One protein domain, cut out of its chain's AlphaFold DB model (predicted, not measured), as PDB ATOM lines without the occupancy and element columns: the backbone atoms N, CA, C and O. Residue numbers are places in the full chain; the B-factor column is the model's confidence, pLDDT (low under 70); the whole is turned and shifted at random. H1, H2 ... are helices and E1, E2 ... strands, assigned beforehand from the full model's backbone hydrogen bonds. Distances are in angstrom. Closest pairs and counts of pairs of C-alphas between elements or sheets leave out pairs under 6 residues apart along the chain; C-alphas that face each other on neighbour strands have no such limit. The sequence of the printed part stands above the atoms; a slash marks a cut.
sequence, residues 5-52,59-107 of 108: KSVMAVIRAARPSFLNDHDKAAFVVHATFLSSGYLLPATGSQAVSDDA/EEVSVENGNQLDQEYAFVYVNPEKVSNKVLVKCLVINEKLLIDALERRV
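Overview. This is residues 5 to 52 and 59 to 107 of the 108 residues of the protein "PI31_Prot_N domain-containing protein" of Arachis hypogaea (UniProt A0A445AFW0). A twisted sheet of four strands has one long helix, H2, packed on one face and the very short H3 on the opposite face, while the first helix, H1, sticks out from this body. The printed part has 97 residues with three named helices and four named strands, in the order H1 H2 E1 H3 E2 E3 E4. The sheet order is E1 - E2 - E3 - E4, all antiparallel, and the class is mixed, helices and strands. The whole is compact, with a radius of gyration of the C-alphas of 13.4 A and spans of 36 by 34 by 19 A.

Along the chain. H1, residues 5 to 14, begins at C-alpha 5 (17.742, 19.729, 4.522) and is 14.3 A long. H2, residues 21 to 35, is 21.3 A long. E1 is residues 39 to 43 and H3 residues 45 to 48. E2, residues 72 to 78, is 20.3 A long, E3, residues 85 to 94, 28.3 A, and E4, residues 97 to 106, 29.0 A, ending at C-alpha 106 (3.817, -7.865, 25.245).

Arrangement. H1 is apart from H2 and not on the sheet. H2 is on the sheet; its closest C-alphas to E4 are His 22 and Leu 98, 6.7 A. H3 is on the opposite face, at a height over the sheet of 6.1 A. N 39 and O 78 of E1 and E2 are within hydrogen-bond range at 2.8 A. E2, E3 and E4 form a meander, each strand the antiparallel neighbour of the one before, and two hairpins: N 75 and O 89 are 2.8 A apart, N 90 and O 101 2.8 A. Every O i to N i+4 pair is within hydrogen-bond range in H1 and H2; H3 is too short for one.

Size, cuts and confidence. The C-alphas farthest apart, of Lys 5 and Asp 50, are 40.2 A apart. Residues 53 to 58 are not printed, with 13.0 A between C-alphas 52 and 59. Of the links printed whole, none is long. The model's pLDDT is under 70 at residues 50 to 52, 59 to 60, 62 to 70, 83 to 84 and 105 to 107.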
ATOM      1  N   LYS A   5      16.346  19.566   4.951       91.69
ATOM      2  CA  LYS A   5      17.742  19.729   4.522       91.69
ATOM      3  C   LYS A   5      18.722  18.972   5.415       91.69
ATOM      4  O   LYS A   5      19.639  18.346   4.889       91.69
ATOM      5  N   SER A   6      18.546  19.016   6.738       91.44
ATOM      6  CA  SER A   6      19.426  18.291   7.663       91.44
ATOM      7  C   SER A   6      19.208  16.781   7.596       91.44
ATOM      8  O   SER A   6      20.183  16.039   7.616       91.44
ATOM      9  N   VAL A   7      17.962  16.319   7.438       87.31
ATOM     10  CA  VAL A   7      17.658  14.886   7.269       87.31
ATOM     11  C   VAL A   7      18.288  14.359   5.978       87.31
ATOM     12  O   VAL A   7      19.020  13.370   5.998       87.31
ATOM     13  N   MET A   8      18.104  15.069   4.862       89.88
ATOM     14  CA  MET A   8      18.705  14.680   3.583       89.88
ATOM     15  C   MET A   8      20.237  14.744   3.598       89.88
ATOM     16  O   MET A   8      20.879  13.949   2.913       89.88
ATOM     17  N   ALA A   9      20.841  15.658   4.365       91.44
ATOM     18  CA  ALA A   9      22.291  15.705   4.537       91.44
ATOM     19  C   ALA A   9      22.822  14.440   5.231       91.44
ATOM     20  O   ALA A   9      23.801  13.867   4.758       91.44
ATOM     21  N   VAL A  10      22.148  13.966   6.286       89.12
ATOM     22  CA  VAL A  10      22.522  12.732   6.999       89.12
ATOM     23  C   VAL A  10      22.374  11.510   6.098       89.12
ATOM     24  O   VAL A  10      23.317  10.733   5.984       89.12
ATOM     25  N   ILE A  11      21.253  11.376   5.381       87.06
ATOM     26  CA  ILE A  11      21.041  10.256   4.445       87.06
ATOM     27  C   ILE A  11      22.143  10.226   3.375       87.06
ATOM     28  O   ILE A  11      22.711   9.174   3.086       87.06
ATOM     29  N   ARG A  12      22.501  11.386   2.806       87.56
ATOM     30  CA  ARG A  12      23.584  11.486   1.812       87.56
ATOM     31  C   ARG A  12      24.959  11.169   2.399       87.56
ATOM     32  O   ARG A  12      25.781  10.585   1.697       87.56
ATOM     33  N   ALA A  13      25.216  11.561   3.646       89.69
ATOM     34  CA  ALA A  13      26.469  11.275   4.338       89.69
ATOM     35  C   ALA A  13      26.610   9.782   4.672       89.69
ATOM     36  O   ALA A  13      27.686   9.225   4.476       89.69
ATOM     37  N   ALA A  14      25.520   9.135   5.098       84.19
ATOM     38  CA  ALA A  14      25.480   7.709   5.417       84.19
ATOM     39  C   ALA A  14      25.660   6.808   4.185       84.19
ATOM     40  O   ALA A  14      26.059   5.659   4.335       84.19
ATOM     41  N   ARG A  15      25.387   7.328   2.976       83.75
ATOM     42  CA  ARG A  15      25.505   6.603   1.695       83.75
ATOM     43  C   ARG A  15      24.908   5.186   1.767       83.75
ATOM     44  O   ARG A  15      25.623   4.213   1.518       83.75
ATOM     45  N   PRO A  16      23.614   5.052   2.113       81.38
ATOM     46  CA  PRO A  16      22.990   3.743   2.215       81.38
ATOM     47  C   PRO A  16      23.066   3.022   0.866       81.38
ATOM     48  O   PRO A  16      22.819   3.613  -0.187       81.38
ATOM     49  N   SER A  17      23.430   1.744   0.910       79.56
ATOM     50  CA  SER A  17      23.493   0.887  -0.271       79.56
ATOM     51  C   SER A  17      22.177   0.129  -0.398       79.56
ATOM     52  O   SER A  17      21.874  -0.722   0.431       79.56
ATOM     53  N   PHE A  18      21.391   0.458  -1.423       82.62
ATOM     54  CA  PHE A  18      20.149  -0.239  -1.756       82.62
ATOM     55  C   PHE A  18      20.378  -1.073  -3.014       82.62
ATOM     56  O   PHE A  18      20.802  -0.533  -4.037       82.62
ATOM     57  N   LEU A  19      20.114  -2.373  -2.939       81.81
ATOM     58  CA  LEU A  19      20.268  -3.306  -4.053       81.81
ATOM     59  C   LEU A  19      19.027  -3.296  -4.951       81.81
ATOM     60  O   LEU A  19      19.141  -3.487  -6.160       81.81
ATOM     61  N   ASN A  20      17.848  -3.049  -4.377       83.44
ATOM     62  CA  ASN A  20      16.578  -3.023  -5.100       83.44
ATOM     63  C   ASN A  20      15.607  -1.950  -4.551       83.44
ATOM     64  O   ASN A  20      15.893  -1.251  -3.576       83.44
ATOM     65  N   ASP A  21      14.452  -1.783  -5.203       87.06
ATOM     66  CA  ASP A  21      13.437  -0.806  -4.779       87.06
ATOM     67  C   ASP A  21      12.742  -1.183  -3.461       87.06
ATOM     68  O   ASP A  21      12.295  -0.303  -2.722       87.06
ATOM     69  N   HIS A  22      12.704  -2.470  -3.115       87.44
ATOM     70  CA  HIS A  22      12.154  -2.948  -1.850       87.44
ATOM     71  C   HIS A  22      13.056  -2.594  -0.664       87.44
ATOM     72  O   HIS A  22      12.532  -2.217   0.381       87.44
ATOM     73  N   ASP A  23      14.382  -2.568  -0.842       83.94
ATOM     74  CA  ASP A  23      15.325  -2.101   0.182       83.94
ATOM     75  C   ASP A  23      15.058  -0.636   0.547       83.94
ATOM     76  O   ASP A  23      15.094  -0.258   1.719       83.94
ATOM     77  N   LYS A  24      14.731   0.197  -0.451       88.19
ATOM     78  CA  LYS A  24      14.366   1.604  -0.225       88.19
ATOM     79  C   LYS A  24      13.084   1.703   0.598       88.19
ATOM     80  O   LYS A  24      13.010   2.503   1.527       88.19
ATOM     81  N   ALA A  25      12.076   0.896   0.271       89.31
ATOM     82  CA  ALA A  25      10.811   0.873   1.000       89.31
ATOM     83  C   ALA A  25      10.984   0.342   2.436       89.31
ATOM     84  O   ALA A  25      10.485   0.956   3.378       89.31
ATOM     85  N   ALA A  26      11.757  -0.729   2.627       87.88
ATOM     86  CA  ALA A  26      12.098  -1.264   3.942       87.88
ATOM     87  C   ALA A  26      12.880  -0.243   4.789       87.88
ATOM     88  O   ALA A  26      12.607  -0.089   5.979       87.88
ATOM     89  N   PHE A  27      13.780   0.530   4.173       88.31
ATOM     90  CA  PHE A  27      14.471   1.631   4.842       88.31
ATOM     91  C   PHE A  27      13.510   2.728   5.320       88.31
ATOM     92  O   PHE A  27      13.668   3.238   6.426       88.31
ATOM     93  N   VAL A  28      12.486   3.076   4.532       90.81
ATOM     94  CA  VAL A  28      11.456   4.044   4.951       90.81
ATOM     95  C   VAL A  28      10.670   3.528   6.158       90.81
ATOM     96  O   VAL A  28      10.432   4.289   7.100       90.81
ATOM     97  N   VAL A  29      10.305   2.241   6.170       91.75
ATOM     98  CA  VAL A  29       9.678   1.606   7.341       91.75
ATOM     99  C   VAL A  29      10.590   1.749   8.554       91.75
ATOM    100  O   VAL A  29      10.166   2.286   9.575       91.75
ATOM    101  N   HIS A  30      11.860   1.369   8.422       90.62
ATOM    102  CA  HIS A  30      12.835   1.481   9.502       90.62
ATOM    103  C   HIS A  30      12.986   2.912  10.038       90.62
ATOM    104  O   HIS A  30      12.865   3.144  11.243       90.62
ATOM    105  N   ALA A  31      13.142   3.894   9.150       89.94
ATOM    106  CA  ALA A  31      13.248   5.302   9.520       89.94
ATOM    107  C   ALA A  31      11.998   5.826  10.252       89.94
ATOM    108  O   ALA A  31      12.108   6.708  11.103       89.94
ATOM    109  N   THR A  32      10.815   5.277   9.951       91.56
ATOM    110  CA  THR A  32       9.551   5.635  10.616       91.56
ATOM    111  C   THR A  32       9.518   5.152  12.070       91.56
ATOM    112  O   THR A  32       9.047   5.872  12.952       91.56
ATOM    113  N   PHE A  33      10.059   3.964  12.349       90.25
ATOM    114  CA  PHE A  33      10.186   3.464  13.720       90.25
ATOM    115  C   PHE A  33      11.222   4.262  14.518       90.25
ATOM    116  O   PHE A  33      10.923   4.687  15.637       90.25
ATOM    117  N   LEU A  34      12.386   4.556  13.927       87.88
ATOM    118  CA  LEU A  34      13.412   5.380  14.578       87.88
ATOM    119  C   LEU A  34      12.909   6.795  14.897       87.88
ATOM    120  O   LEU A  34      13.115   7.297  15.999       87.88
ATOM    121  N   SER A  35      12.202   7.441  13.962       89.31
ATOM    122  CA  SER A  35      11.653   8.786  14.189       89.31
ATOM    123  C   SER A  35      10.564   8.814  15.266       89.31
ATOM    124  O   SER A  35      10.335   9.856  15.879       89.31
ATOM    125  N   SER A  36       9.941   7.663  15.532       88.38
ATOM    126  CA  SER A  36       8.955   7.452  16.596       88.38
ATOM    127  C   SER A  36       9.586   7.031  17.935       88.38
ATOM    128  O   SER A  36       8.856   6.678  18.861       88.38
ATOM    129  N   GLY A  37      10.921   7.042  18.043       87.75
ATOM    130  CA  GLY A  37      11.660   6.759  19.278       87.75
ATOM    131  C   GLY A  37      11.907   5.276  19.567       87.75
ATOM    132  O   GLY A  37      12.260   4.934  20.692       87.75
ATOM    133  N   TYR A  38      11.709   4.384  18.592       88.81
ATOM    134  CA  TYR A  38      12.050   2.971  18.751       88.81
ATOM    135  C   TYR A  38      13.526   2.720  18.435       88.81
ATOM    136  O   TYR A  38      14.086   3.356  17.549       88.81
ATOM    137  N   LEU A  39      14.121   1.738  19.109       87.75
ATOM    138  CA  LEU A  39      15.457   1.215  18.822       87.75
ATOM    139  C   LEU A  39      15.336  -0.116  18.076       87.75
ATOM    140  O   LEU A  39      14.352  -0.836  18.270       87.75
ATOM    141  N   LEU A  40      16.334  -0.454  17.259       86.56
ATOM    142  CA  LEU A  40      16.383  -1.684  16.462       86.56
ATOM    143  C   LEU A  40      17.407  -2.690  17.035       86.56
ATOM    144  O   LEU A  40      18.561  -2.680  16.609       86.56
ATOM    145  N   PRO A  41      17.017  -3.566  17.979       81.62
ATOM    146  CA  PRO A  41      17.910  -4.583  18.542       81.62
ATOM    147  C   PRO A  41      18.173  -5.786  17.627       81.62
ATOM    148  O   PRO A  41      19.144  -6.501  17.853       81.62
ATOM    149  N   ALA A  42      17.320  -6.072  16.634       80.69
ATOM    150  CA  ALA A  42      17.504  -7.239  15.763       80.69
ATOM    151  C   ALA A  42      16.913  -7.053  14.358       80.69
ATOM    152  O   ALA A  42      15.861  -6.432  14.183       80.69
ATOM    153  N   THR A  43      17.578  -7.647  13.362       84.69
ATOM    154  CA  THR A  43      17.181  -7.640  11.944       84.69
ATOM    155  C   THR A  43      17.343  -9.022  11.304       84.69
ATOM    156  O   THR A  43      18.075  -9.875  11.810       84.69
ATOM    157  N   GLY A  44      16.653  -9.260  10.184       81.00
ATOM    158  CA  GLY A  44      16.811 -10.469   9.371       81.00
ATOM    159  C   GLY A  44      16.533 -11.753  10.159       81.00
ATOM    160  O   GLY A  44      15.553 -11.842  10.896       81.00
ATOM    161  N   SER A  45      17.415 -12.747  10.047       73.38
ATOM    162  CA  SER A  45      17.279 -14.032  10.753       73.38
ATOM    163  C   SER A  45      17.216 -13.889  12.281       73.38
ATOM    164  O   SER A  45      16.495 -14.639  12.936       73.38
ATOM    165  N   GLN A  46      17.896 -12.886  12.848       72.75
ATOM    166  CA  GLN A  46      17.869 -12.589  14.284       72.75
ATOM    167  C   GLN A  46      16.556 -11.950  14.737       72.75
ATOM    168  O   GLN A  46      16.240 -12.004  15.915       72.75
ATOM    169  N   ALA A  47      15.783 -11.347  13.829       73.44
ATOM    170  CA  ALA A  47      14.447 -10.839  14.136       73.44
ATOM    171  C   ALA A  47      13.378 -11.947  14.118       73.44
ATOM    172  O   ALA A  47      12.308 -11.782  14.701       73.44
ATOM    173  N   VAL A  48      13.657 -13.064  13.438       70.50
ATOM    174  CA  VAL A  48      12.735 -14.202  13.281       70.50
ATOM    175  C   VAL A  48      13.073 -15.356  14.238       70.50
ATOM    176  O   VAL A  48      12.281 -16.285  14.371       70.50
ATOM    177  N   SER A  49      14.216 -15.310  14.928       72.56
ATOM    178  CA  SER A  49      14.592 -16.314  15.926       72.56
ATOM    179  C   SER A  49      13.698 -16.242  17.171       72.56
ATOM    180  O   SER A  49      13.224 -15.174  17.558       72.56
ATOM    181  N   ASP A  50      13.494 -17.381  17.841       65.75
ATOM    182  CA  ASP A  50      12.729 -17.424  19.098       65.75
ATOM    183  C   ASP A  50      13.374 -16.552  20.197       65.75
ATOM    184  O   ASP A  50      12.676 -15.981  21.039       65.75
ATOM    185  N   ASP A  51      14.696 -16.366  20.124       65.00
ATOM    186  CA  ASP A  51      15.485 -15.545  21.043       65.00
ATOM    187  C   ASP A  51      15.450 -14.040  20.740       65.00
ATOM    188  O   ASP A  51      15.866 -13.246  21.585       65.00
ATOM    189  N   ALA A  52      14.891 -13.606  19.602       59.47
ATOM    190  CA  ALA A  52      14.739 -12.184  19.253       59.47
ATOM    191  C   ALA A  52      13.973 -11.387  20.334       59.47
ATOM    192  O   ALA A  52      14.044 -10.157  20.457       59.47
ATOM    193  N   GLU A  59      21.784  -2.461  22.342       58.41
ATOM    194  CA  GLU A  59      22.654  -2.076  21.234       58.41
ATOM    195  C   GLU A  59      21.848  -2.005  19.934       58.41
ATOM    196  O   GLU A  59      21.198  -2.971  19.537       58.41
ATOM    197  N   GLU A  60      21.871  -0.840  19.283       62.28
ATOM    198  CA  GLU A  60      21.310  -0.681  17.943       62.28
ATOM    199  C   GLU A  60      22.134  -1.486  16.937       62.28
ATOM    200  O   GLU A  60      23.355  -1.342  16.853       62.28
ATOM    201  N   VAL A  61      21.456  -2.320  16.149       71.19
ATOM    202  CA  VAL A  61      22.089  -3.131  15.108       71.19
ATOM    203  C   VAL A  61      21.929  -2.451  13.750       71.19
ATOM    204  O   VAL A  61      20.885  -1.880  13.435       71.19
ATOM    205  N   SER A  62      22.970  -2.526  12.917       64.75
ATOM    206  CA  SER A  62      22.926  -2.033  11.538       64.75
ATOM    207  C   SER A  62      21.910  -2.814  10.691       64.75
ATOM    208  O   SER A  62      21.742  -4.029  10.820       64.75
ATOM    209  N   VAL A  63      21.250  -2.118   9.765       62.66
ATOM    210  CA  VAL A  63      20.274  -2.700   8.822       62.66
ATOM    211  C   VAL A  63      20.959  -3.449   7.667       62.66
ATOM    212  O   VAL A  63      20.294  -4.109   6.872       62.66
ATOM    213  N   GLU A  64      22.292  -3.400   7.587       59.38
ATOM    214  CA  GLU A  64      23.101  -3.947   6.487       59.38
ATOM    215  C   GLU A  64      22.897  -5.450   6.201       59.38
ATOM    216  O   GLU A  64      23.184  -5.895   5.096       59.38
ATOM    217  N   ASN A  65      22.314  -6.208   7.140       55.06
ATOM    218  CA  ASN A  65      22.015  -7.641   7.002       55.06
ATOM    219  C   ASN A  65      20.509  -7.990   6.981       55.06
ATOM    220  O   ASN A  65      20.146  -9.162   7.066       55.06
ATOM    221  N   GLY A  66      19.613  -7.004   6.861       54.78
ATOM    222  CA  GLY A  66      18.160  -7.227   6.929       54.78
ATOM    223  C   GLY A  66      17.558  -8.024   5.761       54.78
ATOM    224  O   GLY A  66      16.496  -8.612   5.929       54.78
ATOM    225  N   ASN A  67      18.244  -8.074   4.614       55.41
ATOM    226  CA  ASN A  67      17.814  -8.732   3.369       55.41
ATOM    227  C   ASN A  67      18.428 -10.144   3.192       55.41
ATOM    228  O   ASN A  67      18.755 -10.568   2.089       55.41
ATOM    229  N   GLN A  68      18.691 -10.865   4.287       56.12
ATOM    230  CA  GLN A  68      19.214 -12.241   4.209       56.12
ATOM    231  C   GLN A  68      18.138 -13.283   3.877       56.12
ATOM    232  O   GLN A  68      18.473 -14.420   3.544       56.12
ATOM    233  N   LEU A  69      16.861 -12.917   3.985       58.06
ATOM    234  CA  LEU A  69      15.730 -13.773   3.660       58.06
ATOM    235  C   LEU A  69      15.241 -13.360   2.271       58.06
ATOM    236  O   LEU A  69      14.862 -12.214   2.060       58.06
ATOM    237  N   ASP A  70      15.326 -14.268   1.303       65.69
ATOM    238  CA  ASP A  70      14.959 -14.009  -0.091       65.69
ATOM    239  C   ASP A  70      13.535 -13.426  -0.165       65.69
ATOM    240  O   ASP A  70      12.563 -14.119   0.134       65.69
ATOM    241  N   GLN A  71      13.424 -12.138  -0.521       74.00
ATOM    242  CA  GLN A  71      12.167 -11.373  -0.618       74.00
ATOM    243  C   GLN A  71      11.458 -11.040   0.713       74.00
ATOM    244  O   GLN A  71      10.311 -10.577   0.696       74.00
ATOM    245  N   GLU A  72      12.125 -11.200   1.858       83.81
ATOM    246  CA  GLU A  72      11.583 -10.895   3.186       83.81
ATOM    247  C   GLU A  72      12.552 -10.028   4.008       83.81
ATOM    248  O   GLU A  72      13.756 -10.261   4.072       83.81
ATOM    249  N   TYR A  73      12.003  -9.033   4.700       86.88
ATOM    250  CA  TYR A  73      12.712  -8.236   5.696       86.88
ATOM    251  C   TYR A  73      12.036  -8.437   7.042       86.88
ATOM    252  O   TYR A  73      10.811  -8.406   7.140       86.88
ATOM    253  N   ALA A  74      12.828  -8.579   8.094       88.44
ATOM    254  CA  ALA A  74      12.316  -8.672   9.450       88.44
ATOM    255  C   ALA A  74      13.080  -7.715  10.363       88.44
ATOM    256  O   ALA A  74      14.308  -7.630  10.306       88.44
ATOM    257  N   PHE A  75      12.341  -7.004  11.209       88.75
ATOM    258  CA  PHE A  75      12.860  -6.030  12.159       88.75
ATOM    259  C   PHE A  75      12.182  -6.230  13.507       88.75
ATOM    260  O   PHE A  75      10.958  -6.325  13.570       88.75
ATOM    261  N   VAL A  76      12.948  -6.235  14.591       88.75
ATOM    262  CA  VAL A  76      12.391  -6.118  15.941       88.75
ATOM    263  C   VAL A  76      12.708  -4.736  16.464       88.75
ATOM    264  O   VAL A  76      13.860  -4.320  16.436       88.75
ATOM    265  N   TYR A  77      11.686  -4.055  16.966       89.06
ATOM    266  CA  TYR A  77      11.785  -2.739  17.572       89.06
ATOM    267  C   TYR A  77      11.434  -2.787  19.055       89.06
ATOM    268  O   TYR A  77      10.487  -3.466  19.457       89.06
ATOM    269  N   VAL A  78      12.162  -2.019  19.862       88.00
ATOM    270  CA  VAL A  78      11.855  -1.775  21.281       88.00
ATOM    271  C   VAL A  78      11.601  -0.295  21.490       88.00
ATOM    272  O   VAL A  78      12.317   0.540  20.942       88.00
ATOM    273  N   ASN A  79      10.594   0.046  22.287       86.19
ATOM    274  CA  ASN A  79      10.390   1.424  22.714       86.19
ATOM    275  C   ASN A  79      10.912   1.586  24.154       86.19
ATOM    276  O   ASN A  79      10.331   0.991  25.061       86.19
ATOM    277  N   PRO A  80      11.977   2.370  24.392       79.19
ATOM    278  CA  PRO A  80      12.541   2.543  25.730       79.19
ATOM    279  C   PRO A  80      11.597   3.288  26.688       79.19
ATOM    280  O   PRO A  80      11.694   3.111  27.899       79.19
ATOM    281  N   GLU A  81      10.664   4.091  26.169       81.44
ATOM    282  CA  GLU A  81       9.664   4.814  26.964       81.44
ATOM    283  C   GLU A  81       8.467   3.926  27.343       81.44
ATOM    284  O   GLU A  81       7.800   4.169  28.350       81.44
ATOM    285  N   LYS A  82       8.190   2.880  26.556       73.12
ATOM    286  CA  LYS A  82       7.121   1.906  26.808       73.12
ATOM    287  C   LYS A  82       7.728   0.582  27.248       73.12
ATOM    288  O   LYS A  82       7.977  -0.308  26.436       73.12
ATOM    289  N   VAL A  83       7.948   0.469  28.557       64.69
ATOM    290  CA  VAL A  83       8.492  -0.732  29.202       64.69
ATOM    291  C   VAL A  83       7.752  -1.983  28.694       64.69
ATOM    292  O   VAL A  83       6.534  -2.084  28.823       64.69
ATOM    293  N   SER A  84       8.514  -2.909  28.102       64.25
ATOM    294  CA  SER A  84       8.100  -4.256  27.662       64.25
ATOM    295  C   SER A  84       7.300  -4.405  26.357       64.25
ATOM    296  O   SER A  84       6.828  -5.512  26.072       64.25
ATOM    297  N   ASN A  85       7.205  -3.372  25.513       74.25
ATOM    298  CA  ASN A  85       6.598  -3.525  24.185       74.25
ATOM    299  C   ASN A  85       7.671  -3.759  23.114       74.25
ATOM    300  O   ASN A  85       8.424  -2.850  22.752       74.25
ATOM    301  N   LYS A  86       7.716  -4.992  22.597       84.19
ATOM    302  CA  LYS A  86       8.473  -5.344  21.393       84.19
ATOM    303  C   LYS A  86       7.533  -5.373  20.197       84.19
ATOM    304  O   LYS A  86       6.446  -5.946  20.278       84.19
ATOM    305  N   VAL A  87       7.956  -4.780  19.088       88.69
ATOM    306  CA  VAL A  87       7.217  -4.817  17.823       88.69
ATOM    307  C   VAL A  87       8.046  -5.577  16.804       88.69
ATOM    308  O   VAL A  87       9.146  -5.151  16.465       88.69
ATOM    309  N   LEU A  88       7.517  -6.698  16.323       88.94
ATOM    310  CA  LEU A  88       8.069  -7.406  15.176       88.94
ATOM    311  C   LEU A  88       7.420  -6.844  13.917       88.94
ATOM    312  O   LEU A  88       6.199  -6.861  13.790       88.94
ATOM    313  N   VAL A  89       8.235  -6.371  12.987       90.94
ATOM    314  CA  VAL A  89       7.797  -5.889  11.682       90.94
ATOM    315  C   VAL A  89       8.358  -6.817  10.627       90.94
ATOM    316  O   VAL A  89       9.575  -6.975  10.524       90.94
ATOM    317  N   LYS A  90       7.470  -7.419   9.845       90.75
ATOM    318  CA  LYS A  90       7.820  -8.229   8.685       90.75
ATOM    319  C   LYS A  90       7.406  -7.499   7.424       90.75
ATOM    320  O   LYS A  90       6.274  -7.036   7.317       90.75
ATOM    321  N   CYS A  91       8.313  -7.427   6.467       90.06
ATOM    322  CA  CYS A  91       8.044  -6.892   5.150       90.06
ATOM    323  C   CYS A  91       8.233  -8.010   4.127       90.06
ATOM    324  O   CYS A  91       9.343  -8.509   3.978       90.06
ATOM    325  N   LEU A  92       7.173  -8.390   3.422       90.06
ATOM    326  CA  LEU A  92       7.200  -9.451   2.421       90.06
ATOM    327  C   LEU A  92       6.930  -8.864   1.038       90.06
ATOM    328  O   LEU A  92       5.942  -8.152   0.841       90.06
ATOM    329  N   VAL A  93       7.796  -9.163   0.074       88.69
ATOM    330  CA  VAL A  93       7.606  -8.736  -1.314       88.69
ATOM    331  C   VAL A  93       6.664  -9.712  -2.021       88.69
ATOM    332  O   VAL A  93       6.966 -10.892  -2.156       88.69
ATOM    333  N   ILE A  94       5.515  -9.227  -2.501       89.31
ATOM    334  CA  ILE A  94       4.574  -9.995  -3.330       89.31
ATOM    335  C   ILE A  94       4.184  -9.144  -4.533       89.31
ATOM    336  O   ILE A  94       3.612  -8.066  -4.370       89.31
ATOM    337  N   ASN A  95       4.430  -9.652  -5.746       86.81
ATOM    338  CA  ASN A  95       4.052  -8.994  -7.003       86.81
ATOM    339  C   ASN A  95       4.453  -7.506  -7.032       86.81
ATOM    340  O   ASN A  95       3.598  -6.637  -7.206       86.81
ATOM    341  N   GLU A  96       5.737  -7.223  -6.788       84.88
ATOM    342  CA  GLU A  96       6.332  -5.871  -6.758       84.88
ATOM    343  C   GLU A  96       5.827  -4.950  -5.630       84.88
ATOM    344  O   GLU A  96       6.244  -3.796  -5.525       84.88
ATOM    345  N   LYS A  97       4.959  -5.442  -4.741       86.94
ATOM    346  CA  LYS A  97       4.485  -4.702  -3.568       86.94
ATOM    347  C   LYS A  97       5.181  -5.200  -2.316       86.94
ATOM    348  O   LYS A  97       5.385  -6.397  -2.155       86.94
ATOM    349  N   LEU A  98       5.480  -4.280  -1.404       88.75
ATOM    350  CA  LEU A  98       5.955  -4.612  -0.066       88.75
ATOM    351  C   LEU A  98       4.754  -4.656   0.885       88.75
ATOM    352  O   LEU A  98       4.176  -3.615   1.201       88.75
ATOM    353  N   LEU A  99       4.350  -5.853   1.309       91.44
ATOM    354  CA  LEU A  99       3.372  -6.020   2.380       91.44
ATOM    355  C   LEU A  99       4.093  -5.864   3.708       91.44
ATOM    356  O   LEU A  99       5.120  -6.497   3.914       91.44
ATOM    357  N   ILE A 100       3.551  -5.039   4.595       92.00
ATOM    358  CA  ILE A 100       4.128  -4.777   5.910       92.00
ATOM    359  C   ILE A 100       3.135  -5.284   6.948       92.00
ATOM    360  O   ILE A 100       1.999  -4.813   6.992       92.00
ATOM    361  N   ASP A 101       3.570  -6.232   7.766       92.25
ATOM    362  CA  ASP A 101       2.844  -6.711   8.937       92.25
ATOM    363  C   ASP A 101       3.608  -6.306  10.198       92.25
ATOM    364  O   ASP A 101       4.832  -6.434  10.261       92.25
ATOM    365  N   ALA A 102       2.893  -5.783  11.190       90.94
ATOM    366  CA  ALA A 102       3.472  -5.299  12.434       90.94
ATOM    367  C   ALA A 102       2.725  -5.914  13.615       90.94
ATOM    368  O   ALA A 102       1.558  -5.611  13.865       90.94
ATOM    369  N   LEU A 103       3.429  -6.757  14.365       88.75
ATOM    370  CA  LEU A 103       2.898  -7.462  15.518       88.75
ATOM    371  C   LEU A 103       3.519  -6.903  16.796       88.75
ATOM    372  O   LEU A 103       4.717  -7.050  17.043       88.75
ATOM    373  N   GLU A 104       2.690  -6.298  17.642       84.00
ATOM    374  CA  GLU A 104       3.080  -5.938  19.003       84.00
ATOM    375  C   GLU A 104       2.964  -7.172  19.906       84.00
ATOM    376  O   GLU A 104       1.883  -7.747  20.061       84.00
ATOM    377  N   ARG A 105       4.074  -7.582  20.526       68.75
ATOM    378  CA  ARG A 105       4.085  -8.656  21.523       68.75
ATOM    379  C   ARG A 105       4.461  -8.071  22.878       68.75
ATOM    380  O   ARG A 105       5.558  -7.546  23.059       68.75
ATOM    381  N   ARG A 106       3.541  -8.181  23.839       59.97
ATOM    382  CA  ARG A 106       3.817  -7.865  25.245       59.97
ATOM    383  C   ARG A 106       4.615  -9.010  25.850       59.97
ATOM    384  O   ARG A 106       4.142 -10.146  25.855       59.97
ATOM    385  N   VAL A 107       5.821  -8.716  26.318       56.06
ATOM    386  CA  VAL A 107       6.606  -9.661  27.117       56.06
ATOM    387  C   VAL A 107       6.157  -9.473  28.569       56.06
ATOM    388  O   VAL A 107       6.287  -8.368  29.099       56.06
TER     389      VAL A 107